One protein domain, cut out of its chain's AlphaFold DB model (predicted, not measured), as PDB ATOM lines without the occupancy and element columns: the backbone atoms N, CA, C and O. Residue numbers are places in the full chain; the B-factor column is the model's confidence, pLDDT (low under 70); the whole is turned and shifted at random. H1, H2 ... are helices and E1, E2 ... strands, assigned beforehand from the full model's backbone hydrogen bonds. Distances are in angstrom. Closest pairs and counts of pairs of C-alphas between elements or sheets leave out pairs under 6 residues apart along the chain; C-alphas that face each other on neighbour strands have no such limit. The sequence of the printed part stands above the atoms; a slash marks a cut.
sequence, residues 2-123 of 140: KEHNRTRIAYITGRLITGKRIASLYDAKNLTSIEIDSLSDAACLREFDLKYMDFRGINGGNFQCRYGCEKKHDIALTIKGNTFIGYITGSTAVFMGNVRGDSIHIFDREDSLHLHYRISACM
ATOM      1  N   LYS A   2     244.633 182.122 245.278       68.56
ATOM      2  CA  LYS A   2     243.503 181.301 245.764       68.56
ATOM      3  C   LYS A   2     242.879 181.777 247.087       68.56
ATOM      4  O   LYS A   2     241.660 181.797 247.202       68.56
ATOM      5  N   GLU A   3     243.687 182.219 248.053       75.62
ATOM      6  CA  GLU A   3     243.171 182.718 249.343       75.62
ATOM      7  C   GLU A   3     242.276 183.950 249.181       75.62
ATOM      8  O   GLU A   3     241.183 183.990 249.735       75.62
ATOM      9  N   HIS A   4     242.665 184.894 248.320       83.81
ATOM     10  CA  HIS A   4     241.833 186.059 248.017       83.81
ATOM     11  C   HIS A   4     240.479 185.666 247.419       83.81
ATOM     12  O   HIS A   4     239.464 186.252 247.777       83.81
ATOM     13  N   ASN A   5     240.430 184.643 246.559       89.50
ATOM     14  CA  ASN A   5     239.170 184.183 245.976       89.50
ATOM     15  C   ASN A   5     238.232 183.574 247.025       89.50
ATOM     16  O   ASN A   5     237.032 183.830 246.981       89.50
ATOM     17  N   ARG A   6     238.766 182.839 248.005       93.62
ATOM     18  CA  ARG A   6     237.972 182.284 249.113       93.62
ATOM     19  C   ARG A   6     237.351 183.386 249.962       93.62
ATOM     20  O   ARG A   6     236.145 183.362 250.196       93.62
ATOM     21  N   THR A   7     238.146 184.388 250.334       94.56
ATOM     22  CA  THR A   7     237.662 185.553 251.086       94.56
ATOM     23  C   THR A   7     236.638 186.360 250.286       94.56
ATOM     24  O   THR A   7     235.608 186.745 250.834       94.56
ATOM     25  N   ARG A   8     236.854 186.566 248.979       93.62
ATOM     26  CA  ARG A   8     235.884 187.240 248.094       93.62
ATOM     27  C   ARG A   8     234.563 186.489 248.034       93.62
ATOM     28  O   ARG A   8     233.512 187.096 248.198       93.62
ATOM     29  N   ILE A   9     234.602 185.171 247.846       95.19
ATOM     30  CA  ILE A   9     233.391 184.342 247.837       95.19
ATOM     31  C   ILE A   9     232.688 184.425 249.190       95.19
ATOM     32  O   ILE A   9     231.470 184.604 249.214       95.19
ATOM     33  N   ALA A  10     233.428 184.362 250.301       96.94
ATOM     34  CA  ALA A  10     232.867 184.526 251.639       96.94
ATOM     35  C   ALA A  10     232.152 185.875 251.788       96.94
ATOM     36  O   ALA A  10     230.992 185.914 252.193       96.94
ATOM     37  N   TYR A  11     232.803 186.968 251.387       95.88
ATOM     38  CA  TYR A  11     232.218 188.305 251.432       95.88
ATOM     39  C   TYR A  11     230.964 188.410 250.562       95.88
ATOM     40  O   TYR A  11     229.909 188.782 251.063       95.88
ATOM     41  N   ILE A  12     231.049 188.039 249.282       94.88
ATOM     42  CA  ILE A  12     229.946 188.194 248.325       94.88
ATOM     43  C   ILE A  12     228.731 187.372 248.765       94.88
ATOM     44  O   ILE A  12     227.609 187.873 248.794       94.88
ATOM     45  N   THR A  13     228.944 186.108 249.136       95.50
ATOM     46  CA  THR A  13     227.854 185.219 249.566       95.50
ATOM     47  C   THR A  13     227.273 185.656 250.904       95.50
ATOM     48  O   THR A  13     226.052 185.692 251.043       95.50
ATOM     49  N   GLY A  14     228.117 186.069 251.855       95.38
ATOM     50  CA  GLY A  14     227.684 186.657 253.118       95.38
ATOM     51  C   GLY A  14     226.831 187.904 252.895       95.38
ATOM     52  O   GLY A  14     225.717 187.981 253.411       95.38
ATOM     53  N   ARG A  15     227.303 188.841 252.067       93.31
ATOM     54  CA  ARG A  15     226.606 190.090 251.736       93.31
ATOM     55  C   ARG A  15     225.241 189.840 251.104       93.31
ATOM     56  O   ARG A  15     224.253 190.444 251.525       93.31
ATOM     57  N   LEU A  16     225.183 188.958 250.107       92.81
ATOM     58  CA  LEU A  16     223.954 188.670 249.369       92.81
ATOM     59  C   LEU A  16     222.953 187.862 250.199       92.81
ATOM     60  O   LEU A  16     221.765 188.162 250.172       92.81
ATOM     61  N   ILE A  17     223.399 186.854 250.953       93.06
ATOM     62  CA  ILE A  17     222.482 185.993 251.714       93.06
ATOM     63  C   ILE A  17     221.986 186.693 252.982       93.06
ATOM     64  O   ILE A  17     220.802 186.613 253.297       93.06
ATOM     65  N   THR A  18     222.862 187.388 253.713       92.31
ATOM     66  CA  THR A  18     222.471 188.050 254.973       92.31
ATOM     67  C   THR A  18     221.870 189.436 254.763       92.31
ATOM     68  O   THR A  18     221.213 189.955 255.663       92.31
ATOM     69  N   GLY A  19     222.119 190.064 253.610       90.62
ATOM     70  CA  GLY A  19     221.774 191.463 253.367       90.62
ATOM     71  C   GLY A  19     222.648 192.466 254.134       90.62
ATOM     72  O   GLY A  19     222.400 193.664 254.045       90.62
ATOM     73  N   LYS A  20     223.658 192.017 254.891       91.06
ATOM     74  CA  LYS A  20     224.517 192.888 255.708       91.06
ATOM     75  C   LYS A  20     225.694 193.412 254.897       91.06
ATOM     76  O   LYS A  20     226.384 192.631 254.250       91.06
ATOM     77  N   ARG A  21     225.996 194.706 255.014       92.06
ATOM     78  CA  ARG A  21     227.252 195.284 254.516       92.06
ATOM     79  C   ARG A  21     228.396 194.899 255.441       92.06
ATOM     80  O   ARG A  21     228.507 195.419 256.548       92.06
ATOM     81  N   ILE A  22     229.213 193.946 255.016       94.44
ATOM     82  CA  ILE A  22     230.273 193.367 255.844       94.44
ATOM     83  C   ILE A  22     231.476 194.317 255.858       94.44
ATOM     84  O   ILE A  22     231.979 194.694 254.805       94.44
ATOM     85  N   ALA A  23     231.945 194.690 257.048       96.00
ATOM     86  CA  ALA A  23     233.164 195.484 257.219       96.00
ATOM     87  C   ALA A  23     234.394 194.584 257.405       96.00
ATOM     88  O   ALA A  23     235.456 194.867 256.853       96.00
ATOM     89  N   SER A  24     234.230 193.467 258.122       97.25
ATOM     90  CA  SER A  24     235.294 192.485 258.317       97.25
ATOM     91  C   SER A  24     234.781 191.052 258.423       97.25
ATOM     92  O   SER A  24     233.644 190.791 258.845       97.25
ATOM     93  N   LEU A  25     235.647 190.119 258.031       98.06
ATOM     94  CA  LEU A  25     235.456 188.679 258.157       98.06
ATOM     95  C   LEU A  25     236.542 188.091 259.053       98.06
ATOM     96  O   LEU A  25     237.722 188.342 258.845       98.06
ATOM     97  N   TYR A  26     236.164 187.227 259.981       98.06
ATOM     98  CA  TYR A  26     237.096 186.396 260.728       98.06
ATOM     99  C   TYR A  26     237.308 185.063 260.005       98.06
ATOM    100  O   TYR A  26     236.349 184.317 259.796       98.06
ATOM    101  N   ASP A  27     238.548 184.761 259.630       97.12
ATOM    102  CA  ASP A  27     238.956 183.477 259.060       97.12
ATOM    103  C   ASP A  27     239.325 182.513 260.191       97.12
ATOM    104  O   ASP A  27     240.377 182.641 260.823       97.12
ATOM    105  N   ALA A  28     238.463 181.527 260.443       95.88
ATOM    106  CA  ALA A  28     238.659 180.582 261.535       95.88
ATOM    107  C   ALA A  28     239.839 179.627 261.303       95.88
ATOM    108  O   ALA A  28     240.373 179.087 262.269       95.88
ATOM    109  N   LYS A  29     240.259 179.410 260.049       93.69
ATOM    110  CA  LYS A  29     241.412 178.553 259.742       93.69
ATOM    111  C   LYS A  29     242.716 179.249 260.126       93.69
ATOM    112  O   LYS A  29     243.599 178.620 260.699       93.69
ATOM    113  N   ASN A  30     242.819 180.535 259.800       94.25
ATOM    114  CA  ASN A  30     244.021 181.339 260.024       94.25
ATOM    115  C   ASN A  30     243.983 182.137 261.338       94.25
ATOM    116  O   ASN A  30     244.941 182.835 261.659       94.25
ATOM    117  N   LEU A  31     242.882 182.044 262.092       96.06
ATOM    118  CA  LEU A  31     242.633 182.756 263.348       96.06
ATOM    119  C   LEU A  31     242.814 184.278 263.236       96.06
ATOM    120  O   LEU A  31     243.248 184.931 264.184       96.06
ATOM    121  N   THR A  32     242.468 184.847 262.081       96.75
ATOM    122  CA  THR A  32     242.742 186.252 261.756       96.75
ATOM    123  C   THR A  32     241.487 187.004 261.323       96.75
ATOM    124  O   THR A  32     240.577 186.424 260.729       96.75
ATOM    125  N   SER A  33     241.442 188.305 261.619       96.69
ATOM    126  CA  SER A  33     240.419 189.222 261.108       96.69
ATOM    127  C   SER A  33     240.891 189.837 259.797       96.69
ATOM    128  O   SER A  33     242.022 190.306 259.690       96.69
ATOM    129  N   ILE A  34     240.011 189.849 258.805       96.81
ATOM    130  CA  ILE A  34     240.248 190.392 257.476       96.81
ATOM    131  C   ILE A  34     239.323 191.588 257.294       96.81
ATOM    132  O   ILE A  34     238.110 191.434 257.144       96.81
ATOM    133  N   GLU A  35     239.907 192.781 257.289       96.69
ATOM    134  CA  GLU A  35     239.198 194.014 256.958       96.69
ATOM    135  C   GLU A  35     238.942 194.057 255.449       96.69
ATOM    136  O   GLU A  35     239.877 193.942 254.653       96.69
ATOM    137  N   ILE A  36     237.688 194.234 255.033       94.19
ATOM    138  CA  ILE A  36     237.324 194.215 253.606       94.19
ATOM    139  C   ILE A  36     238.021 195.342 252.836       94.19
ATOM    140  O   ILE A  36     238.493 195.135 251.719       94.19
ATOM    141  N   ASP A  37     238.189 196.498 253.475       93.62
ATOM    142  CA  ASP A  37     238.885 197.658 252.914       93.62
ATOM    143  C   ASP A  37     240.398 197.437 252.736       93.62
ATOM    144  O   ASP A  37     241.043 198.208 252.027       93.62
ATOM    145  N   SER A  38     240.964 196.386 253.341       92.69
ATOM    146  CA  SER A  38     242.379 196.019 253.178       92.69
ATOM    147  C   SER A  38     242.639 195.095 251.980       92.69
ATOM    148  O   SER A  38     243.793 194.831 251.639       92.69
ATOM    149  N   LEU A  39     241.584 194.591 251.329       90.56
ATOM    150  CA  LEU A  39     241.706 193.721 250.161       90.56
ATOM    151  C   LEU A  39     242.163 194.512 248.930       90.56
ATOM    152  O   LEU A  39     241.758 195.651 248.710       90.56
ATOM    153  N   SER A  40     242.969 193.876 248.076       88.44
ATOM    154  CA  SER A  40     243.503 194.511 246.862       88.44
ATOM    155  C   SER A  40     242.421 194.954 245.873       88.44
ATOM    156  O   SER A  40     242.654 195.857 245.077       88.44
ATOM    157  N   ASP A  41     241.235 194.349 245.936       87.75
ATOM    158  CA  ASP A  41     240.059 194.677 245.133       87.75
ATOM    159  C   ASP A  41     238.951 195.386 245.928       87.75
ATOM    160  O   ASP A  41     237.788 195.357 245.527       87.75
ATOM    161  N   ALA A  42     239.288 196.055 247.036       89.81
ATOM    162  CA  ALA A  42     238.312 196.769 247.863       89.81
ATOM    163  C   ALA A  42     237.431 197.743 247.055       89.81
ATOM    164  O   ALA A  42     236.240 197.856 247.329       89.81
ATOM    165  N   ALA A  43     237.971 198.417 246.032       90.06
ATOM    166  CA  ALA A  43     237.190 199.299 245.158       90.06
ATOM    167  C   ALA A  43     236.066 198.549 244.414       90.06
ATOM    168  O   ALA A  43     234.912 198.967 244.459       90.06
ATOM    169  N   CYS A  44     236.377 197.395 243.820       90.38
ATOM    170  CA  CYS A  44     235.396 196.545 243.144       90.38
ATOM    171  C   CYS A  44     234.356 195.977 244.121       90.38
ATOM    172  O   CYS A  44     233.177 195.874 243.785       90.38
ATOM    173  N   LEU A  45     234.766 195.641 245.350       90.62
ATOM    174  CA  LEU A  45     233.836 195.209 246.395       90.62
ATOM    175  C   LEU A  45     232.884 196.337 246.806       90.62
ATOM    176  O   LEU A  45     231.698 196.072 246.975       90.62
ATOM    177  N   ARG A  46     233.353 197.591 246.887       90.44
ATOM    178  CA  ARG A  46     232.484 198.757 247.131       90.44
ATOM    179  C   ARG A  46     231.480 198.966 245.998       90.44
ATOM    180  O   ARG A  46     230.305 199.188 246.276       90.44
ATOM    181  N   GLU A  47     231.911 198.875 244.739       90.06
ATOM    182  CA  GLU A  47     231.007 198.963 243.581       90.06
ATOM    183  C   GLU A  47     229.965 197.840 243.584       90.06
ATOM    184  O   GLU A  47     228.782 198.076 243.332       90.06
ATOM    185  N   PHE A  48     230.389 196.621 243.922       91.06
ATOM    186  CA  PHE A  48     229.489 195.494 244.123       91.06
ATOM    187  C   PHE A  48     228.464 195.790 245.229       91.06
ATOM    188  O   PHE A  48     227.268 195.585 245.029       91.06
ATOM    189  N   ASP A  49     228.912 196.317 246.367       89.56
ATOM    190  CA  ASP A  49     228.059 196.669 247.503       89.56
ATOM    191  C   ASP A  49     227.005 197.721 247.131       89.56
ATOM    192  O   ASP A  49     225.846 197.595 247.526       89.56
ATOM    193  N   LEU A  50     227.396 198.727 246.341       88.12
ATOM    194  CA  LEU A  50     226.495 199.752 245.809       88.12
ATOM    195  C   LEU A  50     225.479 199.151 244.833       88.12
ATOM    196  O   LEU A  50     224.288 199.442 244.923       88.12
ATOM    197  N   LYS A  51     225.925 198.270 243.931       89.19
ATOM    198  CA  LYS A  51     225.055 197.601 242.953       89.19
ATOM    199  C   LYS A  51     223.982 196.733 243.613       89.19
ATOM    200  O   LYS A  51     222.875 196.632 243.090       89.19
ATOM    201  N   TYR A  52     224.307 196.099 244.735       86.69
ATOM    202  CA  TYR A  52     223.392 195.229 245.476       86.69
ATOM    203  C   TYR A  52     222.958 195.852 246.808       86.69
ATOM    204  O   TYR A  52     222.620 195.130 247.746       86.69
ATOM    205  N   MET A  53     222.947 197.186 246.906       80.81
ATOM    206  CA  MET A  53     222.606 197.899 248.139       80.81
ATOM    207  C   MET A  53     221.201 197.532 248.629       80.81
ATOM    208  O   MET A  53     221.054 197.072 249.762       80.81
ATOM    209  N   ASP A  54     220.209 197.618 247.741       76.69
ATOM    210  CA  ASP A  54     218.804 197.300 248.028       76.69
ATOM    211  C   ASP A  54     218.510 195.793 248.060       76.69
ATOM    212  O   ASP A  54     217.378 195.368 248.307       76.69
ATOM    213  N   PHE A  55     219.528 194.959 247.833       76.94
ATOM    214  CA  PHE A  55     219.387 193.516 247.888       76.94
ATOM    215  C   PHE A  55     219.203 193.058 249.338       76.94
ATOM    216  O   PHE A  55     220.154 192.936 250.118       76.94
ATOM    217  N   ARG A  56     217.944 192.797 249.695       67.69
ATOM    218  CA  ARG A  56     217.547 192.163 250.954       67.69
ATOM    219  C   ARG A  56     217.510 190.661 250.714       67.69
ATOM    220  O   ARG A  56     216.854 190.233 249.773       67.69
ATOM    221  N   GLY A  57     218.252 189.909 251.526       62.53
ATOM    222  CA  GLY A  57     218.573 188.494 251.331       62.53
ATOM    223  C   GLY A  57     217.478 187.622 250.708       62.53
ATOM    224  O   GLY A  57     216.281 187.813 250.913       62.53
ATOM    225  N   ILE A  58     217.907 186.631 249.929       64.31
ATOM    226  CA  ILE A  58     217.017 185.813 249.100       64.31
ATOM    227  C   ILE A  58     216.161 184.899 249.980       64.31
ATOM    228  O   ILE A  58     216.581 183.805 250.366       64.31
ATOM    229  N   ASN A  59     214.925 185.308 250.253       61.25
ATOM    230  CA  ASN A  59     213.927 184.431 250.858       61.25
ATOM    231  C   ASN A  59     213.411 183.434 249.811       61.25
ATOM    232  O   ASN A  59     212.428 183.673 249.118       61.25
ATOM    233  N   GLY A  60     214.114 182.307 249.677       61.62
ATOM    234  CA  GLY A  60     213.642 181.120 248.952       61.62
ATOM    235  C   GLY A  60     213.760 181.152 247.423       61.62
ATOM    236  O   GLY A  60     213.541 180.122 246.790       61.62
ATOM    237  N   GLY A  61     214.140 182.284 246.825       70.31
ATOM    238  CA  GLY A  61     214.397 182.402 245.387       70.31
ATOM    239  C   GLY A  61     215.733 181.800 244.930       70.31
ATOM    240  O   GLY A  61     216.634 181.537 245.730       70.31
ATOM    241  N   ASN A  62     215.869 181.606 243.615       83.19
ATOM    242  CA  ASN A  62     217.162 181.398 242.967       83.19
ATOM    243  C   ASN A  62     217.689 182.760 242.506       83.19
ATOM    244  O   ASN A  62     216.963 183.512 241.859       83.19
ATOM    245  N   PHE A  63     218.947 183.064 242.794       87.75
ATOM    246  CA  PHE A  63     219.601 184.299 242.374       87.75
ATOM    247  C   PHE A  63     220.931 183.980 241.710       87.75
ATOM    248  O   PHE A  63     221.657 183.094 242.158       87.75
ATOM    249  N   GLN A  64     221.260 184.712 240.652       90.00
ATOM    250  CA  GLN A  64     222.539 184.587 239.972       90.00
ATOM    251  C   GLN A  64     223.224 185.943 239.939       90.00
ATOM    252  O   GLN A  64     222.611 186.944 239.569       90.00
ATOM    253  N   CYS A  65     224.507 185.974 240.281       89.81
ATOM    254  CA  CYS A  65     225.316 187.173 240.137       89.81
ATOM    255  C   CYS A  65     226.692 186.854 239.573       89.81
ATOM    256  O   CYS A  65     227.224 185.754 239.729       89.81
ATOM    257  N   ARG A  66     227.291 187.866 238.951       90.12
ATOM    258  CA  ARG A  66     228.701 187.865 238.579       90.12
ATOM    259  C   ARG A  66     229.402 189.003 239.297       90.12
ATOM    260  O   ARG A  66     228.874 190.116 239.350       90.12
ATOM    261  N   TYR A  67     230.563 188.693 239.842       88.75
ATOM    262  CA  TYR A  67     231.500 189.636 240.425       88.75
ATOM    263  C   TYR A  67     232.809 189.532 239.656       88.75
ATOM    264  O   TYR A  67     233.340 188.438 239.520       88.75
ATOM    265  N   GLY A  68     233.337 190.643 239.170       84.94
ATOM    266  CA  GLY A  68     234.603 190.679 238.454       84.94
ATOM    267  C   GLY A  68     235.345 191.946 238.826       84.94
ATOM    268  O   GLY A  68     234.731 193.007 238.914       84.94
ATOM    269  N   CYS A  69     236.648 191.827 239.059       73.31
ATOM    270  CA  CYS A  69     237.530 192.966 239.268       73.31
ATOM    271  C   CYS A  69     238.710 192.837 238.306       73.31
ATOM    272  O   CYS A  69     239.493 191.892 238.416       73.31
ATOM    273  N   GLU A  70     238.784 193.758 237.343       66.12
ATOM    274  CA  GLU A  70     239.667 193.716 236.171       66.12
ATOM    275  C   GLU A  70     239.608 192.410 235.336       66.12
ATOM    276  O   GLU A  70     239.063 191.379 235.721       66.12
ATOM    277  N   LYS A  71     240.136 192.469 234.106       60.31
ATOM    278  CA  LYS A  71     239.803 191.585 232.966       60.31
ATOM    279  C   LYS A  71     240.171 190.092 233.071       60.31
ATOM    280  O   LYS A  71     240.225 189.449 232.021       60.31
ATOM    281  N   LYS A  72     240.491 189.513 234.234       60.53
ATOM    282  CA  LYS A  72     241.051 188.145 234.241       60.53
ATOM    283  C   LYS A  72     240.285 187.052 234.968       60.53
ATOM    284  O   LYS A  72     240.363 185.940 234.464       60.53
ATOM    285  N   HIS A  73     239.494 187.293 236.014       71.88
ATOM    286  CA  HIS A  73     238.797 186.184 236.689       71.88
ATOM    287  C   HIS A  73     237.485 186.612 237.361       71.88
ATOM    288  O   HIS A  73     237.472 186.979 238.534       71.88
ATOM    289  N   ASP A  74     236.374 186.507 236.627       88.00
ATOM    290  CA  ASP A  74     235.033 186.748 237.169       88.00
ATOM    291  C   ASP A  74     234.562 185.565 238.021       88.00
ATOM    292  O   ASP A  74     234.635 184.408 237.603       88.00
ATOM    293  N   ILE A  75     234.005 185.858 239.187       90.75
ATOM    294  CA  ILE A  75     233.299 184.931 240.060       90.75
ATOM    295  C   ILE A  75     231.820 184.919 239.661       90.75
ATOM    296  O   ILE A  75     231.112 185.914 239.823       90.75
ATOM    297  N   ALA A  76     231.330 183.787 239.166       92.81
ATOM    298  CA  ALA A  76     229.909 183.549 238.930       92.81
ATOM    299  C   ALA A  76     229.313 182.778 240.113       92.81
ATOM    300  O   ALA A  76     229.833 181.729 240.482       92.81
ATOM    301  N   LEU A  77     228.221 183.271 240.693       93.94
ATOM    302  CA  LEU A  77     227.550 182.664 241.841       93.94
ATOM    303  C   LEU A  77     226.086 182.380 241.526       93.94
ATOM    304  O   LEU A  77     225.386 183.215 240.956       93.94
ATOM    305  N   THR A  78     225.628 181.210 241.955       94.75
ATOM    306  CA  THR A  78     224.215 180.845 242.052       94.75
ATOM    307  C   THR A  78     223.876 180.666 243.522       94.75
ATOM    308  O   THR A  78     224.530 179.889 244.213       94.75
ATOM    309  N   ILE A  79     222.859 181.372 244.000       93.62
ATOM    310  CA  ILE A  79     222.396 181.332 245.386       93.62
ATOM    311  C   ILE A  79     220.965 180.802 245.406       93.62
ATOM    312  O   ILE A  79     220.124 181.245 244.623       93.62
ATOM    313  N   LYS A  80     220.693 179.855 246.304       93.62
ATOM    314  CA  LYS A  80     219.367 179.285 246.545       93.62
ATOM    315  C   LYS A  80     219.101 179.267 248.044       93.62
ATOM    316  O   LYS A  80     219.691 178.467 248.781       93.62
ATOM    317  N   GLY A  81     218.227 180.165 248.495       92.12
ATOM    318  CA  GLY A  81     218.015 180.419 249.919       92.12
ATOM    319  C   GLY A  81     219.330 180.782 250.611       92.12
ATOM    320  O   GLY A  81     219.969 181.769 250.263       92.12
ATOM    321  N   ASN A  82     219.765 179.949 251.558       94.38
ATOM    322  CA  ASN A  82     221.006 180.153 252.301       94.38
ATOM    323  C   ASN A  82     222.205 179.346 251.776       94.38
ATOM    324  O   ASN A  82     223.248 179.307 252.429       94.38
ATOM    325  N   THR A  83     222.058 178.680 250.631       96.06
ATOM    326  CA  THR A  83     223.112 177.884 249.988       96.06
ATOM    327  C   THR A  83     223.613 178.569 248.728       96.06
ATOM    328  O   THR A  83     222.871 179.311 248.086       96.06
ATOM    329  N   PHE A  84     224.864 178.313 248.355       96.50
ATOM    330  CA  PHE A  84     225.447 178.863 247.139       96.50
ATOM    331  C   PHE A  84     226.370 177.872 246.431       96.50
ATOM    332  O   PHE A  84     226.940 176.965 247.043       96.50
ATOM    333  N   ILE A  85     226.544 178.103 245.132       96.88
ATOM    334  CA  ILE A  85     227.564 177.487 244.287       96.88
ATOM    335  C   ILE A  85     228.270 178.609 243.527       96.88
ATOM    336  O   ILE A  85     227.610 179.471 242.946       96.88
ATOM    337  N   GLY A  86     229.600 178.610 243.547       95.00
ATOM    338  CA  GLY A  86     230.454 179.608 242.916       95.00
ATOM    339  C   GLY A  86     231.473 178.996 241.967       95.00
ATOM    340  O   GLY A  86     232.019 177.927 242.235       95.00
ATOM    341  N   TYR A  87     231.755 179.707 240.884       93.56
ATOM    342  CA  TYR A  87     232.721 179.335 239.855       93.56
ATOM    343  C   TYR A  87     233.635 180.514 239.566       93.56
ATOM    344  O   TYR A  87     233.173 181.655 239.536       93.56
ATOM    345  N   ILE A  88     234.908 180.241 239.297       90.19
ATOM    346  CA  ILE A  88     235.844 181.254 238.807       90.19
ATOM    347  C   ILE A  88     236.017 181.057 237.304       90.19
ATOM    348  O   ILE A  88     236.427 179.994 236.841       90.19
ATOM    349  N   THR A  89     235.716 182.094 236.534       87.44
ATOM    350  CA  THR A  89     235.825 182.080 235.077       87.44
ATOM    351  C   THR A  89     237.276 181.837 234.663       87.44
ATOM    352  O   THR A  89     238.202 182.485 235.160       87.44
ATOM    353  N   GLY A  90     237.470 180.874 233.759       84.94
ATOM    354  CA  GLY A  90     238.799 180.442 233.319       84.94
ATOM    355  C   GLY A  90     239.519 179.502 234.294       84.94
ATOM    356  O   GLY A  90     240.714 179.275 234.130       84.94
ATOM    357  N   SER A  91     238.825 178.957 235.296       85.81
ATOM    358  CA  SER A  91     239.358 177.978 236.247       85.81
ATOM    359  C   SER A  91     238.428 176.765 236.373       85.81
ATOM    360  O   SER A  91     237.239 176.839 236.066       85.81
ATOM    361  N   THR A  92     238.967 175.639 236.843       85.38
ATOM    362  CA  THR A  92     238.199 174.457 237.266       85.38
ATOM    363  C   THR A  92     237.713 174.557 238.717       85.38
ATOM    364  O   THR A  92     237.037 173.647 239.197       85.38
ATOM    365  N   ALA A  93     238.042 175.648 239.418       89.19
ATOM    366  CA  ALA A  93     237.665 175.868 240.805       89.19
ATOM    367  C   ALA A  93     236.144 176.008 240.962       89.19
ATOM    368  O   ALA A  93     235.510 176.892 240.371       89.19
ATOM    369  N   VAL A  94     235.574 175.145 241.805       93.88
ATOM    370  CA  VAL A  94     234.160 175.159 242.190       93.88
ATOM    371  C   VAL A  94     234.071 175.289 243.699       93.88
ATOM    372  O   VAL A  94     234.675 174.512 244.439       93.88
ATOM    373  N   PHE A  95     233.268 176.245 244.141       96.31
ATOM    374  CA  PHE A  95     232.996 176.507 245.542       96.31
ATOM    375  C   PHE A  95     231.540 176.193 245.823       96.31
ATOM    376  O   PHE A  95     230.659 176.541 245.040       96.31
ATOM    377  N   MET A  96     231.269 175.543 246.940       97.50
ATOM    378  CA  MET A  96     229.908 175.250 247.378       97.50
ATOM    379  C   MET A  96     229.804 175.563 248.853       97.50
ATOM    380  O   MET A  96     230.767 175.379 249.588       97.50
ATOM    381  N   GLY A  97     228.655 176.025 249.313       97.88
ATOM    382  CA  GLY A  97     228.567 176.387 250.712       97.88
ATOM    383  C   GLY A  97     227.209 176.862 251.150       97.88
ATOM    384  O   GLY A  97     226.224 176.819 250.408       97.88
ATOM    385  N   ASN A  98     227.173 177.312 252.393       97.25
ATOM    386  CA  ASN A  98     225.978 177.864 252.990       97.25
ATOM    387  C   ASN A  98     226.323 178.932 254.024       97.25
ATOM    388  O   ASN A  98     227.380 178.903 254.656       97.25
ATOM    389  N   VAL A  99     225.376 179.836 254.237       97.06
ATOM    390  CA  VAL A  99     225.462 180.903 255.233       97.06
ATOM    391  C   VAL A  99     224.387 180.670 256.296       97.06
ATOM    392  O   VAL A  99     223.247 180.332 255.983       97.06
ATOM    393  N   ARG A 100     224.748 180.769 257.577       95.81
ATOM    394  CA  ARG A 100     223.846 180.581 258.726       95.81
ATOM    395  C   ARG A 100     224.089 181.698 259.730       95.81
ATOM    396  O   ARG A 100     225.064 181.656 260.475       95.81
ATOM    397  N   GLY A 101     223.207 182.695 259.742       93.88
ATOM    398  CA  GLY A 101     223.439 183.918 260.508       93.88
ATOM    399  C   GLY A 101     224.733 184.579 260.040       93.88
ATOM    400  O   GLY A 101     224.854 184.919 258.868       93.88
ATOM    401  N   ASP A 102     225.704 184.689 260.944       96.88
ATOM    402  CA  ASP A 102     227.014 185.282 260.666       96.88
ATOM    403  C   ASP A 102     228.092 184.262 260.279       96.88
ATOM    404  O   ASP A 102     229.219 184.650 259.983       96.88
ATOM    405  N   SER A 103     227.776 182.965 260.258       98.12
ATOM    406  CA  SER A 103     228.710 181.912 259.849       98.12
ATOM    407  C   SER A 103     228.585 181.598 258.362       98.12
ATOM    408  O   SER A 103     227.490 181.347 257.856       98.12
ATOM    409  N   ILE A 104     229.720 181.551 257.669       98.50
ATOM    410  CA  ILE A 104     229.838 181.238 256.245       98.50
ATOM    411  C   ILE A 104     230.716 179.993 256.110       98.50
ATOM    412  O   ILE A 104     231.898 180.007 256.455       98.50
ATOM    413  N   HIS A 105     230.134 178.913 255.597       98.31
ATOM    414  CA  HIS A 105     230.833 177.655 255.353       98.31
ATOM    415  C   HIS A 105     231.070 177.496 253.860       98.31
ATOM    416  O   HIS A 105     230.128 177.603 253.074       98.31
ATOM    417  N   ILE A 106     232.317 177.225 253.478       98.12
ATOM    418  CA  ILE A 106     232.715 177.055 252.080       98.12
ATOM    419  C   ILE A 106     233.461 175.737 251.946       98.12
ATOM    420  O   ILE A 106     234.387 175.456 252.699       98.12
ATOM    421  N   PHE A 107     233.070 174.941 250.968       97.25
ATOM    422  CA  PHE A 107     233.830 173.823 250.456       97.25
ATOM    423  C   PHE A 107     234.466 174.235 249.131       97.25
ATOM    424  O   PHE A 107     233.765 174.534 248.160       97.25
ATOM    425  N   ASP A 108     235.792 174.286 249.115       95.12
ATOM    426  CA  ASP A 108     236.601 174.472 247.917       95.12
ATOM    427  C   ASP A 108     236.907 173.093 247.330       95.12
ATOM    428  O   ASP A 108     237.692 172.328 247.896       95.12
ATOM    429  N   ARG A 109     236.255 172.761 246.212       93.69
ATOM    430  CA  ARG A 109     236.376 171.442 245.582       93.69
ATOM    431  C   ARG A 109     237.766 171.205 245.002       93.69
ATOM    432  O   ARG A 109     238.200 170.058 244.967       93.69
ATOM    433  N   GLU A 110     238.433 172.253 244.525       91.19
ATOM    434  CA  GLU A 110     239.735 172.121 243.867       91.19
ATOM    435  C   GLU A 110     240.780 171.594 244.853       91.19
ATOM    436  O   GLU A 110     241.490 170.635 244.560       91.19
ATOM    437  N   ASP A 111     240.794 172.164 246.058       91.62
ATOM    438  CA  ASP A 111     241.749 171.804 247.108       91.62
ATOM    439  C   ASP A 111     241.143 170.839 248.154       91.62
ATOM    440  O   ASP A 111     241.790 170.516 249.150       91.62
ATOM    441  N   SER A 112     239.899 170.385 247.951       93.94
ATOM    442  CA  SER A 112     239.135 169.545 248.892       93.94
ATOM    443  C   SER A 112     239.121 170.095 250.327       93.94
ATOM    444  O   SER A 112     239.253 169.354 251.302       93.94
ATOM    445  N   LEU A 113     238.975 171.416 250.462       94.19
ATOM    446  CA  LEU A 113     239.135 172.125 251.730       94.19
ATOM    447  C   LEU A 113     237.804 172.677 252.244       94.19
ATOM    448  O   LEU A 113     237.086 173.374 251.527       94.19
ATOM    449  N   HIS A 114     237.525 172.446 253.528       96.12
ATOM    450  CA  HIS A 114     236.457 173.128 254.253       96.12
ATOM    451  C   HIS A 114     236.994 174.388 254.934       96.12
ATOM    452  O   HIS A 114     237.973 174.350 255.678       96.12
ATOM    453  N   LEU A 115     236.330 175.507 254.678       96.94
ATOM    454  CA  LEU A 115     236.648 176.826 255.204       96.94
ATOM    455  C   LEU A 115     235.465 177.328 256.023       96.94
ATOM    456  O   LEU A 115     234.301 177.097 255.677       96.94
ATOM    457  N   HIS A 116     235.775 178.051 257.090       97.94
ATOM    458  CA  HIS A 116     234.786 178.689 257.940       97.94
ATOM    459  C   HIS A 116     235.185 180.144 258.153       97.94
ATOM    460  O   HIS A 116     236.216 180.435 258.758       97.94
ATOM    461  N   TYR A 117     234.341 181.038 257.652       98.38
ATOM    462  CA  TYR A 117     234.432 182.466 257.911       98.38
ATOM    463  C   TYR A 117     233.285 182.887 258.824       98.38
ATOM    464  O   TYR A 117     232.193 182.314 258.767       98.38
ATOM    465  N   ARG A 118     233.511 183.917 259.635       98.38
ATOM    466  CA  ARG A 118     232.462 184.572 260.417       98.38
ATOM    467  C   ARG A 118     232.408 186.052 260.079       98.38
ATOM    468  O   ARG A 118     233.444 186.703 260.059       98.38
ATOM    469  N   ILE A 119     231.219 186.606 259.883       97.94
ATOM    470  CA  ILE A 119     231.023 188.057 259.836       97.94
ATOM    471  C   ILE A 119     231.361 188.609 261.224       97.94
ATOM    472  O   ILE A 119     230.693 188.288 262.207       97.94
ATOM    473  N   SER A 120     232.444 189.380 261.325       96.94
ATOM    474  CA  SER A 120     232.940 189.925 262.598       96.94
ATOM    475  C   SER A 120     232.529 191.374 262.820       96.94
ATOM    476  O   SER A 120     232.348 191.771 263.970       96.94
ATOM    477  N   ALA A 121     232.336 192.141 261.747       96.62
ATOM    478  CA  ALA A 121     231.819 193.501 261.809       96.62
ATOM    479  C   ALA A 121     230.991 193.836 260.563       96.62
ATOM    480  O   ALA A 121     231.229 193.312 259.472       96.62
ATOM    481  N   CYS A 122     230.028 194.740 260.729       93.62
ATOM    482  CA  CYS A 122     229.204 195.280 259.650       93.62
ATOM    483  C   CYS A 122     229.332 196.803 259.611       93.62
ATOM    484  O   CYS A 122     229.496 197.444 260.649       93.62
ATOM    485  N   MET A 123     229.225 197.379 258.418       89.81
ATOM    486  CA  MET A 123     229.087 198.820 258.259       89.81
ATOM    487  C   MET A 123     227.694 199.245 258.728       89.81
ATOM    488  O   MET A 123     226.702 198.565 258.462       89.81
TER     489      MET A 123
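AT A GLANCE: This is residues 2 to 123 of the 140 residues of an uncharacterized protein of Nitrospiraceae bacterium (UniProt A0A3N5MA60). One strongly twisted sheet of eight strands curls round a single long helix, H1, which runs through the middle of the domain. The wrap is not closed: the edge strands E2 and E3 are apart, and the shorter helix H2 lies at the opening between them, only grazing the sheet. The printed part has 122 residues, with two named helices and eight named strands in the order H1 E1 E2 H2 E3 E4 E5 E6 E7 E8, and its class is mixed, helices and strands. The sheet runs E2 E1 E8 E7 E6 E5 E4 E3, antiparallel throughout. The whole is compact and rounded, with a radius of gyration of the C-alphas of 13.0 A and spans of 32 by 31 by 28 A.

HOW THE PARTS SIT: H1, residues 2 to 18, is on the sheet, with 106 pairs of C-alphas within 10 A, and makes two layers with it, a helix on one face of a sheet. After a tight link comes E1, residues 22 to 27; the closest C-alphas of H1 and E1 are those of Arg 15 and Ile 22, 6.4 A apart. E1 and E2, residues 32 to 35, form a hairpin, with N 34 and O 25 2.7 A apart. H2, residues 42 to 51, is close to H1 but not clearly touching it, the closest C-alphas being those of Arg 15 and Asp 49, 8.0 A apart; they run the same way at a shallow tilt of 24 degrees. H2 only grazes the sheet, with its residues 42 to 49. In both helices every O i to N i+4 pair is within hydrogen-bond range. The remaining strands form a meander, each the antiparallel neighbour of the one before: E3, residues 62 to 67, E4, residues 75 to 80, E5, residues 83 to 88, E6, residues 94 to 100, E7, residues 103 to 108, and E8, residues 113 to 122. Within hydrogen-bond range are N 75 and O 67 at 2.7 A between E3 and E4, N 85 and O 78 at 2.8 A between E4 and E5, N 86 and O 95 at 2.8 A between E5 and E6, N 107 and O 96 at 2.7 A between E6 and E7, and N 104 and O 117 at 2.8 A between E7 and E8. E8 is also the antiparallel neighbour of E1, at 143 degrees, with N 26 and O 118 2.8 A apart. The closest C-alphas of H1 and E7 are those of Ala 10 and Ile 104, 6.4 A apart. Those of H1 and E6 are Gly 14 and Val 99, 6.5 A apart. H1 and E3 are near each other, with 9 pairs of C-alphas within 10 A.

IN THESE COORDINATES: H1 begins at C-alpha 2, (243.503, 181.301, 245.764), and measures 23.9 A from first to last C-alpha. E1 measures 13.5 A, E2 9.8 A and H2 14.2 A. E3 begins at C-alpha 62, (217.162, 181.398, 242.967), and measures 16.7 A; E4 measures 16.4 A, E5 17.3 A, E6 20.2 A and E7 16.1 A. E8, the longest strand, measures 26.4 A and ends at C-alpha 122, (229.204, 195.280, 259.650).

THE WHOLE: The two C-alphas farthest apart are those of Asp 54 and Ser 112, at 34.4 A. The printed part has no cut, and no link is long; the links E2 to H2, H2 to E3 and E3 to E4 are short but not tight. The mean pLDDT of the printed part is 90.0, and it is under 70 at residue 2, residues 56 to 60 and residues 70 to 72 of this model.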